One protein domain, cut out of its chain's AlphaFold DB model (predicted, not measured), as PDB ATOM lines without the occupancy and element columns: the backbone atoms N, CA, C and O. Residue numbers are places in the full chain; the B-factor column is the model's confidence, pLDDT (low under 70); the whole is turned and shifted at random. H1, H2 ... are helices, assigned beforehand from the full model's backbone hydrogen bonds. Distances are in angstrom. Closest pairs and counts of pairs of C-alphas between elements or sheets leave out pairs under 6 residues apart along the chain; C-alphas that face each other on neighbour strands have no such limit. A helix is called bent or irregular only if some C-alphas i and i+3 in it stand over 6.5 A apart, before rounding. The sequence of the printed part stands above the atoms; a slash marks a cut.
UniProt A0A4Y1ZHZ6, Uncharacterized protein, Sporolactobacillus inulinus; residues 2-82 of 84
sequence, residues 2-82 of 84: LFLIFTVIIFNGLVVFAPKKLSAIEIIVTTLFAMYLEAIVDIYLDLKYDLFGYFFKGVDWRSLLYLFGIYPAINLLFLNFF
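What this domain is: This is residues 2 to 82 of the 84 residues of an uncharacterized protein of Sporolactobacillus inulinus (UniProt A0A4Y1ZHZ6). Two helices, the long H2 and the shorter H1, make the two sides of the domain, and the short helices H3 and H4, joined through one residue, lie between them. A long loop, residues 49 to 62, folds back at one end of the longest axis and leads from H2 to H3, while H4 crosses H2 steeply. The printed part has 81 residues with four named helices in the order H1, H2, H3, H4 and no named strand; the class is all helix. The whole is only just loose, close to compact, with a radius of gyration of the C-alphas of 14.3 A and spans of 39 by 28 by 17 A.

Where its parts are: H1, residues 2 to 17, begins at C-alpha 2 at (41.154, 24.810, -12.504) and measures 23.3 A from first to last C-alpha. H2, residues 24 to 48, is the longest helix at 34.6 A and begins at C-alpha 24 at (53.903, 38.030, 11.691). It has a kink of 26 degrees near residue 42; it is neither bent nor irregular, but only just: C-alphas 45 and 48 are 6.0 A apart. H3, residues 63 to 69, measures 9.4 A. H4, residues 71 to 81, measures 15.4 A and ends at C-alpha 81 at (63.197, 37.538, -1.337).

How they stand to each other: H1 touches H3, where the closest C-alphas, those of Val 8 and Gly 69, are 5.3 A apart. They run the same way at a shallow tilt of 27 degrees. H1 touches H4 with residues 11 to 15 alone; the closest C-alphas, those of Asn 12 and Ala 73, are 5.4 A apart. These two run the same way at a shallow tilt of 34 degrees, only just short of steep. H1 and H2 are apart. H2 touches H4 with residues 27 to 35 alone; the closest C-alphas, those of Thr 31 and Pro 72, are 5.6 A apart. They run opposite ways at a steep tilt of 51 degrees. H2 and H3 are close but not clearly touching, with the closest C-alphas, those of Met 35 and Leu 67, 7.0 A apart, and run opposite ways at a shallow tilt of 11 degrees. H3 and H4 meet only through their link. The helix packing is mostly aligned, but only just: 2 of 3 touching pairs are at a shallow tilt. In H3 and H4 every O i to N i+4 pair is within hydrogen-bond range; in H1 10 of 12 are, and in H2 19 of 21.

The domain as a whole: The two C-alphas farthest apart are those of Lys 21 and Phe 56, at 40.1 A. The printed part, residues 2 to 82, has no cut. The link from H2 to H3 is long, the one from H1 to H2 is short, and the one from H3 to H4 is tight. The mean pLDDT of the printed part is 92.5, and no printed residue is under 70.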
ATOM      1  N   LEU A   2      40.107  25.794 -12.831       93.00
ATOM      2  CA  LEU A   2      41.154  24.810 -12.504       93.00
ATOM      3  C   LEU A   2      42.564  25.427 -12.436       93.00
ATOM      4  O   LEU A   2      43.261  25.253 -11.446       93.00
ATOM      5  N   PHE A   3      42.935  26.216 -13.452       93.12
ATOM      6  CA  PHE A   3      44.217  26.927 -13.479       93.12
ATOM      7  C   PHE A   3      44.397  27.857 -12.271       93.12
ATOM      8  O   PHE A   3      45.431  27.815 -11.624       93.12
ATOM      9  N   LEU A   4      43.368  28.636 -11.912       91.00
ATOM     10  CA  LEU A   4      43.418  29.538 -10.757       91.00
ATOM     11  C   LEU A   4      43.652  28.770  -9.450       91.00
ATOM     12  O   LEU A   4      44.499  29.160  -8.657       91.00
ATOM     13  N   ILE A   5      42.928  27.668  -9.244       94.06
ATOM     14  CA  ILE A   5      43.078  26.823  -8.052       94.06
ATOM     15  C   ILE A   5      44.496  26.250  -7.986       94.06
ATOM     16  O   ILE A   5      45.129  26.286  -6.935       94.06
ATOM     17  N   PHE A   6      45.017  25.766  -9.115       96.12
ATOM     18  CA  PHE A   6      46.379  25.248  -9.191       96.12
ATOM     19  C   PHE A   6      47.417  26.327  -8.856       96.12
ATOM     20  O   PHE A   6      48.313  26.093  -8.052       96.12
ATOM     21  N   THR A   7      47.241  27.537  -9.387       95.06
ATOM     22  CA  THR A   7      48.086  28.698  -9.086       95.06
ATOM     23  C   THR A   7      48.057  29.069  -7.601       95.06
ATOM     24  O   THR A   7      49.113  29.300  -7.014       95.06
ATOM     25  N   VAL A   8      46.878  29.070  -6.966       95.62
ATOM     26  CA  VAL A   8      46.737  29.287  -5.514       95.62
ATOM     27  C   VAL A   8      47.537  28.242  -4.736       95.62
ATOM     28  O   VAL A   8      48.315  28.601  -3.852       95.62
ATOM     29  N   ILE A   9      47.394  26.958  -5.076       96.50
ATOM     30  CA  ILE A   9      48.110  25.867  -4.400       96.50
ATOM     31  C   ILE A   9      49.625  26.028  -4.565       96.50
ATOM     32  O   ILE A   9      50.351  25.917  -3.579       96.50
ATOM     33  N   ILE A  10      50.101  26.332  -5.776       97.06
ATOM     34  CA  ILE A  10      51.531  26.529  -6.042       97.06
ATOM     35  C   ILE A  10      52.084  27.666  -5.192       97.06
ATOM     36  O   ILE A  10      53.042  27.449  -4.456       97.06
ATOM     37  N   PHE A  11      51.509  28.869  -5.272       96.44
ATOM     38  CA  PHE A  11      52.094  30.023  -4.588       96.44
ATOM     39  C   PHE A  11      52.057  29.875  -3.069       96.44
ATOM     40  O   PHE A  11      53.056  30.166  -2.413       96.44
ATOM     41  N   ASN A  12      50.971  29.345  -2.502       96.06
ATOM     42  CA  ASN A  12      50.929  29.064  -1.065       96.06
ATOM     43  C   ASN A  12      51.917  27.960  -0.668       96.06
ATOM     44  O   ASN A  12      52.554  28.060   0.378       96.06
ATOM     45  N   GLY A  13      52.103  26.942  -1.513       96.75
ATOM     46  CA  GLY A  13      53.133  25.923  -1.319       96.75
ATOM     47  C   GLY A  13      54.542  26.519  -1.319       96.75
ATOM     48  O   GLY A  13      55.325  26.244  -0.415       96.75
ATOM     49  N   LEU A  14      54.855  27.400  -2.274       96.69
ATOM     50  CA  LEU A  14      56.147  28.090  -2.353       96.69
ATOM     51  C   LEU A  14      56.431  28.941  -1.112       96.69
ATOM     52  O   LEU A  14      57.568  28.979  -0.651       96.69
ATOM     53  N   VAL A  15      55.409  29.575  -0.526       95.12
ATOM     54  CA  VAL A  15      55.559  30.341   0.722       95.12
ATOM     55  C   VAL A  15      56.104  29.469   1.852       95.12
ATOM     56  O   VAL A  15      56.875  29.976   2.665       95.12
ATOM     57  N   VAL A  16      55.756  28.178   1.924       94.31
ATOM     58  CA  VAL A  16      56.272  27.253   2.955       94.31
ATOM     59  C   VAL A  16      57.793  27.110   2.868       94.31
ATOM     60  O   VAL A  16      58.456  27.069   3.900       94.31
ATOM     61  N   PHE A  17      58.339  27.098   1.652       94.44
ATOM     62  CA  PHE A  17      59.775  26.947   1.391       94.44
ATOM     63  C   PHE A  17      60.537  28.279   1.341       94.44
ATOM     64  O   PHE A  17      61.767  28.284   1.300       94.44
ATOM     65  N   ALA A  18      59.831  29.410   1.331       92.75
ATOM     66  CA  ALA A  18      60.445  30.727   1.286       92.75
ATOM     67  C   ALA A  18      61.149  31.076   2.611       92.75
ATOM     68  O   ALA A  18      60.670  30.684   3.684       92.75
ATOM     69  N   PRO A  19      62.243  31.865   2.571       90.25
ATOM     70  CA  PRO A  19      62.852  32.419   3.777       90.25
ATOM     71  C   PRO A  19      61.804  33.140   4.631       90.25
ATOM     72  O   PRO A  19      60.926  33.805   4.095       90.25
ATOM     73  N   LYS A  20      61.880  33.026   5.958       88.62
ATOM     74  CA  LYS A  20      60.950  33.700   6.878       88.62
ATOM     75  C   LYS A  20      61.659  34.874   7.541       88.62
ATOM     76  O   LYS A  20      62.168  34.748   8.647       88.62
ATOM     77  N   LYS A  21      61.772  35.979   6.806       91.56
ATOM     78  CA  LYS A  21      62.485  37.193   7.239       91.56
ATOM     79  C   LYS A  21      61.549  38.230   7.850       91.56
ATOM     80  O   LYS A  21      61.990  39.036   8.656       91.56
ATOM     81  N   LEU A  22      60.272  38.177   7.480       92.19
ATOM     82  CA  LEU A  22      59.228  39.028   8.036       92.19
ATOM     83  C   LEU A  22      58.647  38.436   9.324       92.19
ATOM     84  O   LEU A  22      58.329  37.245   9.395       92.19
ATOM     85  N   SER A  23      58.432  39.292  10.314       94.31
ATOM     86  CA  SER A  23      57.603  39.006  11.480       94.31
ATOM     87  C   SER A  23      56.125  38.882  11.098       94.31
ATOM     88  O   SER A  23      55.666  39.410  10.084       94.31
ATOM     89  N   ALA A  24      55.333  38.219  11.945       91.62
ATOM     90  CA  ALA A  24      53.903  38.030  11.691       91.62
ATOM     91  C   ALA A  24      53.142  39.356  11.505       91.62
ATOM     92  O   ALA A  24      52.238  39.432  10.674       91.62
ATOM     93  N   ILE A  25      53.517  40.408  12.242       95.75
ATOM     94  CA  ILE A  25      52.867  41.716  12.113       95.75
ATOM     95  C   ILE A  25      53.211  42.389  10.782       95.75
ATOM     96  O   ILE A  25      52.317  42.930  10.137       95.75
ATOM     97  N   GLU A  26      54.461  42.296  10.321       94.31
ATOM     98  CA  GLU A  26      54.864  42.832   9.016       94.31
ATOM     99  C   GLU A  26      54.114  42.132   7.885       94.31
ATOM    100  O   GLU A  26      53.609  42.797   6.984       94.31
ATOM    101  N   ILE A  27      53.954  40.808   7.969       93.19
ATOM    102  CA  ILE A  27      53.164  40.021   7.015       93.19
ATOM    103  C   ILE A  27      51.723  40.535   6.941       93.19
ATOM    104  O   ILE A  27      51.214  40.795   5.850       93.19
ATOM    105  N   ILE A  28      51.066  40.697   8.092       93.25
ATOM    106  CA  ILE A  28      49.664  41.129   8.158       93.25
ATOM    107  C   ILE A  28      49.517  42.549   7.609       93.25
ATOM    108  O   ILE A  28      48.676  42.787   6.745       93.25
ATOM    109  N   VAL A  29      50.343  43.486   8.078       95.38
ATOM    110  CA  VAL A  29      50.236  44.903   7.704       95.38
ATOM    111  C   VAL A  29      50.524  45.104   6.219       95.38
ATOM    112  O   VAL A  29      49.756  45.786   5.545       95.38
ATOM    113  N   THR A  30      51.579  44.486   5.682       93.38
ATOM    114  CA  THR A  30      51.930  44.611   4.255       93.38
ATOM    115  C   THR A  30      50.888  43.967   3.345       93.38
ATOM    116  O   THR A  30      50.551  44.536   2.306       93.38
ATOM    117  N   THR A  31      50.328  42.822   3.747       93.19
ATOM    118  CA  THR A  31      49.255  42.148   3.006       93.19
ATOM    119  C   THR A  31      47.986  42.994   2.985       93.19
ATOM    120  O   THR A  31      47.454  43.261   1.910       93.19
ATOM    121  N   LEU A  32      47.530  43.472   4.148       94.56
ATOM    122  CA  LEU A  32      46.330  44.305   4.246       94.56
ATOM    123  C   LEU A  32      46.490  45.630   3.499       94.56
ATOM    124  O   LEU A  32      45.563  46.055   2.817       94.56
ATOM    125  N   PHE A  33      47.664  46.261   3.593       94.81
ATOM    126  CA  PHE A  33      47.963  47.480   2.849       94.81
ATOM    127  C   PHE A  33      47.842  47.260   1.336       94.81
ATOM    128  O   PHE A  33      47.147  48.021   0.664       94.81
ATOM    129  N   ALA A  34      48.472  46.207   0.807       93.00
ATOM    130  CA  ALA A  34      48.435  45.901  -0.621       93.00
ATOM    131  C   ALA A  34      47.012  45.588  -1.111       93.00
ATOM    132  O   ALA A  34      46.579  46.153  -2.112       93.00
ATOM    133  N   MET A  35      46.268  44.755  -0.376       93.69
ATOM    134  CA  MET A  35      44.881  44.410  -0.709       93.69
ATOM    135  C   MET A  35      43.956  45.630  -0.671       93.69
ATOM    136  O   MET A  35      43.061  45.772  -1.499       93.69
ATOM    137  N   TYR A  36      44.152  46.530   0.294       95.12
ATOM    138  CA  TYR A  36      43.346  47.743   0.388       95.12
ATOM    139  C   TYR A  36      43.647  48.718  -0.755       95.12
ATOM    140  O   TYR A  36      42.728  49.312  -1.318       95.12
ATOM    141  N   LEU A  37      44.923  48.859  -1.129       95.19
ATOM    142  CA  LEU A  37      45.324  49.677  -2.269       95.19
ATOM    143  C   LEU A  37      44.740  49.137  -3.580       95.19
ATOM    144  O   LEU A  37      44.197  49.918  -4.357       95.19
ATOM    145  N   GLU A  38      44.811  47.822  -3.801       93.12
ATOM    146  CA  GLU A  38      44.158  47.149  -4.930       93.12
ATOM    147  C   GLU A  38      42.658  47.451  -4.952       93.12
ATOM    148  O   GLU A  38      42.154  47.944  -5.955       93.12
ATOM    149  N   ALA A  39      41.956  47.258  -3.831       93.12
ATOM    150  CA  ALA A  39      40.519  47.506  -3.763       93.12
ATOM    151  C   ALA A  39      40.153  48.964  -4.100       93.12
ATOM    152  O   ALA A  39      39.172  49.207  -4.801       93.12
ATOM    153  N   ILE A  40      40.938  49.946  -3.636       96.50
ATOM    154  CA  ILE A  40      40.756  51.356  -4.022       96.50
ATOM    155  C   ILE A  40      40.945  51.519  -5.532       96.50
ATOM    156  O   ILE A  40      40.123  52.158  -6.191       96.50
ATOM    157  N   VAL A  41      42.025  50.962  -6.078       95.00
ATOM    158  CA  VAL A  41      42.345  51.050  -7.503       95.00
ATOM    159  C   VAL A  41      41.224  50.448  -8.351       95.00
ATOM    160  O   VAL A  41      40.768  51.114  -9.277       95.00
ATOM    161  N   ASP A  42      40.708  49.275  -7.996       92.44
ATOM    162  CA  ASP A  42      39.603  48.629  -8.707       92.44
ATOM    163  C   ASP A  42      38.307  49.445  -8.608       92.44
ATOM    164  O   ASP A  42      37.619  49.659  -9.603       92.44
ATOM    165  N   ILE A  43      37.971  49.991  -7.434       93.62
ATOM    166  CA  ILE A  43      36.758  50.809  -7.277       93.62
ATOM    167  C   ILE A  43      36.784  52.029  -8.202       93.62
ATOM    168  O   ILE A  43      35.779  52.341  -8.846       93.62
ATOM    169  N   TYR A  44      37.909  52.743  -8.256       95.81
ATOM    170  CA  TYR A  44      37.986  53.984  -9.021       95.81
ATOM    171  C   TYR A  44      38.335  53.745 -10.488       95.81
ATOM    172  O   TYR A  44      37.659  54.274 -11.365       95.81
ATOM    173  N   LEU A  45      39.381  52.982 -10.783       95.50
ATOM    174  CA  LEU A  45      39.872  52.849 -12.151       95.50
ATOM    175  C   LEU A  45      39.063  51.826 -12.948       95.50
ATOM    176  O   LEU A  45      38.710  52.122 -14.088       95.50
ATOM    177  N   ASP A  46      38.723  50.682 -12.356       92.19
ATOM    178  CA  ASP A  46      37.919  49.655 -13.023       92.19
ATOM    179  C   ASP A  46      36.420  49.980 -12.951       92.19
ATOM    180  O   ASP A  46      35.813  50.387 -13.938       92.19
ATOM    181  N   LEU A  47      35.808  49.908 -11.769       90.44
ATOM    182  CA  LEU A  47      34.348  49.967 -11.641       90.44
ATOM    183  C   LEU A  47      33.757  51.343 -11.977       90.44
ATOM    184  O   LEU A  47      32.666  51.429 -12.549       90.44
ATOM    185  N   LYS A  48      34.436  52.431 -11.593       93.25
ATOM    186  CA  LYS A  48      33.935  53.797 -11.800       93.25
ATOM    187  C   LYS A  48      34.291  54.362 -13.174       93.25
ATOM    188  O   LYS A  48      33.439  55.031 -13.763       93.25
ATOM    189  N   TYR A  49      35.520  54.152 -13.647       93.81
ATOM    190  CA  TYR A  49      36.019  54.755 -14.889       93.81
ATOM    191  C   TYR A  49      36.199  53.775 -16.056       93.81
ATOM    192  O   TYR A  49      36.460  54.245 -17.160       93.81
ATOM    193  N   ASP A  50      36.009  52.466 -15.856       92.44
ATOM    194  CA  ASP A  50      36.078  51.438 -16.910       92.44
ATOM    195  C   ASP A  50      37.428  51.434 -17.657       92.44
ATOM    196  O   ASP A  50      37.504  51.183 -18.858       92.44
ATOM    197  N   LEU A  51      38.520  51.758 -16.950       94.69
ATOM    198  CA  LEU A  51      39.848  51.947 -17.548       94.69
ATOM    199  C   LEU A  51      40.596  50.635 -17.787       94.69
ATOM    200  O   LEU A  51      41.586  50.627 -18.516       94.69
ATOM    201  N   PHE A  52      40.162  49.535 -17.168       91.75
ATOM    202  CA  PHE A  52      40.847  48.242 -17.267       91.75
ATOM    203  C   PHE A  52      40.453  47.466 -18.526       91.75
ATOM    204  O   PHE A  52      41.168  46.550 -18.934       91.75
ATOM    205  N   GLY A  53      39.353  47.853 -19.181       88.38
ATOM    206  CA  GLY A  53      38.928  47.256 -20.445       88.38
ATOM    207  C   GLY A  53      38.492  45.794 -20.318       88.38
ATOM    208  O   GLY A  53      38.643  45.027 -21.271       88.38
ATOM    209  N   TYR A  54      37.976  45.383 -19.156       88.19
ATOM    210  CA  TYR A  54      37.434  44.038 -18.987       88.19
ATOM    211  C   TYR A  54      36.223  43.802 -19.903       88.19
ATOM    212  O   TYR A  54      35.390  44.675 -20.128       88.19
ATOM    213  N   PHE A  55      36.096  42.573 -20.413       86.38
ATOM    214  CA  PHE A  55      35.022  42.186 -21.341       86.38
ATOM    215  C   PHE A  55      33.615  42.248 -20.728       86.38
ATOM    216  O   PHE A  55      32.625  42.293 -21.457       86.38
ATOM    217  N   PHE A  56      33.519  42.210 -19.398       85.19
ATOM    218  CA  PHE A  56      32.266  42.203 -18.655       85.19
ATOM    219  C   PHE A  56      32.343  43.213 -17.516       85.19
ATOM    220  O   PHE A  56      33.370  43.312 -16.851       85.19
ATOM    221  N   LYS A  57      31.242  43.934 -17.288       84.06
ATOM    222  CA  LYS A  57      31.144  44.953 -16.240       84.06
ATOM    223  C   LYS A  57      30.651  44.366 -14.925       84.06
ATOM    224  O   LYS A  57      29.817  43.461 -14.916       84.06
ATOM    225  N   GLY A  58      31.082  44.984 -13.831       83.56
ATOM    226  CA  GLY A  58      30.651  44.655 -12.477       83.56
ATOM    227  C   GLY A  58      31.636  43.759 -11.734       83.56
ATOM    228  O   GLY A  58      32.703  43.420 -12.232       83.56
ATOM    229  N   VAL A  59      31.263  43.396 -10.509       85.31
ATOM    230  CA  VAL A  59      32.133  42.649  -9.595       85.31
ATOM    231  C   VAL A  59      32.299  41.204 -10.069       85.31
ATOM    232  O   VAL A  59      31.329  40.442 -10.113       85.31
ATOM    233  N   ASP A  60      33.535  40.799 -10.366       86.19
ATOM    234  CA  ASP A  60      33.868  39.394 -10.603       86.19
ATOM    235  C   ASP A  60      34.124  38.679  -9.272       86.19
ATOM    236  O   ASP A  60      35.187  38.804  -8.690       86.19
ATOM    237  N   TRP A  61      33.186  37.856  -8.807       86.44
ATOM    238  CA  TRP A  61      33.333  37.082  -7.564       86.44
ATOM    239  C   TRP A  61      34.522  36.123  -7.547       86.44
ATOM    240  O   TRP A  61      34.995  35.735  -6.475       86.44
ATOM    241  N   ARG A  62      35.034  35.737  -8.722       87.12
ATOM    242  CA  ARG A  62      36.262  34.941  -8.809       87.12
ATOM    243  C   ARG A  62      37.448  35.731  -8.254       87.12
ATOM    244  O   ARG A  62      38.434  35.093  -7.889       87.12
ATOM    245  N   SER A  63      37.329  37.055  -8.114       85.75
ATOM    246  CA  SER A  63      38.368  37.925  -7.570       85.75
ATOM    247  C   SER A  63      38.737  37.715  -6.148       85.75
ATOM    248  O   SER A  63      39.910  37.806  -5.803       85.75
ATOM    249  N   LEU A  64      37.791  37.229  -5.368       89.62
ATOM    250  CA  LEU A  64      38.063  36.846  -4.002       89.62
ATOM    251  C   LEU A  64      39.095  35.707  -3.946       89.62
ATOM    252  O   LEU A  64      39.935  35.685  -3.053       89.62
ATOM    253  N   LEU A  65      39.113  34.794  -4.927       90.69
ATOM    254  CA  LEU A  65      40.119  33.727  -4.967       90.69
ATOM    255  C   LEU A  65      41.520  34.249  -5.303       90.69
ATOM    256  O   LEU A  65      42.486  33.745  -4.732       90.69
ATOM    257  N   TYR A  66      41.661  35.236  -6.194       87.88
ATOM    258  CA  TYR A  66      42.973  35.847  -6.442       87.88
ATOM    259  C   TYR A  66      43.407  36.739  -5.269       87.88
ATOM    260  O   TYR A  66      44.534  36.604  -4.787       87.88
ATOM    261  N   LEU A  67      42.496  37.558  -4.751       91.62
ATOM    262  CA  LEU A  67      42.721  38.489  -3.648       91.62
ATOM    263  C   LEU A  67      43.118  37.783  -2.342       91.62
ATOM    264  O   LEU A  67      44.046  38.211  -1.670       91.62
ATOM    265  N   PHE A  68      42.451  36.688  -1.964       92.25
ATOM    266  CA  PHE A  68      42.776  35.974  -0.721       92.25
ATOM    267  C   PHE A  68      43.738  34.803  -0.929       92.25
ATOM    268  O   PHE A  68      44.485  34.451  -0.019       92.25
ATOM    269  N   GLY A  69      43.721  34.180  -2.108       92.44
ATOM    270  CA  GLY A  69      44.506  32.977  -2.381       92.44
ATOM    271  C   GLY A  69      45.873  33.242  -3.005       92.44
ATOM    272  O   GLY A  69      46.787  32.458  -2.778       92.44
ATOM    273  N   ILE A  70      46.042  34.311  -3.788       93.69
ATOM    274  CA  ILE A  70      47.294  34.580  -4.519       93.69
ATOM    275  C   ILE A  70      48.026  35.784  -3.935       93.69
ATOM    276  O   ILE A  70      49.224  35.691  -3.674       93.69
ATOM    277  N   TYR A  71      47.320  36.889  -3.707       92.12
ATOM    278  CA  TYR A  71      47.920  38.158  -3.290       92.12
ATOM    279  C   TYR A  71      48.788  38.056  -2.026       92.12
ATOM    280  O   TYR A  71      49.951  38.464  -2.082       92.12
ATOM    281  N   PRO A  72      48.316  37.451  -0.915       93.12
ATOM    282  CA  PRO A  72      49.136  37.278   0.279       93.12
ATOM    283  C   PRO A  72      50.381  36.439  -0.005       93.12
ATOM    284  O   PRO A  72      51.476  36.779   0.433       93.12
ATOM    285  N   ALA A  73      50.236  35.365  -0.785       94.88
ATOM    286  CA  ALA A  73      51.338  34.467  -1.094       94.88
ATOM    287  C   ALA A  73      52.418  35.148  -1.949       94.88
ATOM    288  O   ALA A  73      53.601  35.055  -1.627       94.88
ATOM    289  N   ILE A  74      52.024  35.882  -2.992       94.50
ATOM    290  CA  ILE A  74      52.943  36.660  -3.835       94.50
ATOM    291  C   ILE A  74      53.647  37.746  -3.022       94.50
ATOM    292  O   ILE A  74      54.865  37.867  -3.121       94.50
ATOM    293  N   ASN A  75      52.913  38.509  -2.207       92.94
ATOM    294  CA  ASN A  75      53.484  39.591  -1.405       92.94
ATOM    295  C   ASN A  75      54.527  39.047  -0.416       92.94
ATOM    296  O   ASN A  75      55.647  39.545  -0.327       92.94
ATOM    297  N   LEU A  76      54.200  37.934   0.246       94.25
ATOM    298  CA  LEU A  76      55.120  37.222   1.127       94.25
ATOM    299  C   LEU A  76      56.363  36.715   0.408       94.25
ATOM    300  O   LEU A  76      57.463  36.860   0.937       94.25
ATOM    301  N   LEU A  77      56.205  36.096  -0.762       95.06
ATOM    302  CA  LEU A  77      57.337  35.635  -1.559       95.06
ATOM    303  C   LEU A  77      58.222  36.822  -1.932       95.06
ATOM    304  O   LEU A  77      59.398  36.833  -1.582       95.06
ATOM    305  N   PHE A  78      57.642  37.845  -2.559       93.75
ATOM    306  CA  PHE A  78      58.356  39.041  -2.984       93.75
ATOM    307  C   PHE A  78      59.158  39.657  -1.835       93.75
ATOM    308  O   PHE A  78      60.373  39.786  -1.941       93.75
ATOM    309  N   LEU A  79      58.514  39.952  -0.705       93.62
ATOM    310  CA  LEU A  79      59.166  40.620   0.419       93.62
ATOM    311  C   LEU A  79      60.214  39.753   1.127       93.62
ATOM    312  O   LEU A  79      61.232  40.274   1.564       93.62
ATOM    313  N   ASN A  80      60.016  38.435   1.234       93.19
ATOM    314  CA  ASN A  80      61.022  37.557   1.843       93.19
ATOM    315  C   ASN A  80      62.247  37.319   0.936       93.19
ATOM    316  O   ASN A  80      63.321  36.938   1.427       93.19
ATOM    317  N   PHE A  81      62.097  37.531  -0.372       92.06
ATOM    318  CA  PHE A  81      63.197  37.538  -1.337       92.06
ATOM    319  C   PHE A  81      63.760  38.947  -1.602       92.06
ATOM    320  O   PHE A  81      64.835  39.056  -2.174       92.06
ATOM    321  N   PHE A  82      63.120  40.014  -1.114       86.12
ATOM    322  CA  PHE A  82      63.604  41.397  -1.181       86.12
ATOM    323  C   PHE A  82      64.485  41.742   0.042       86.12
ATOM    324  O   PHE A  82      64.184  41.277   1.143       86.12
TER     325      PHE A  82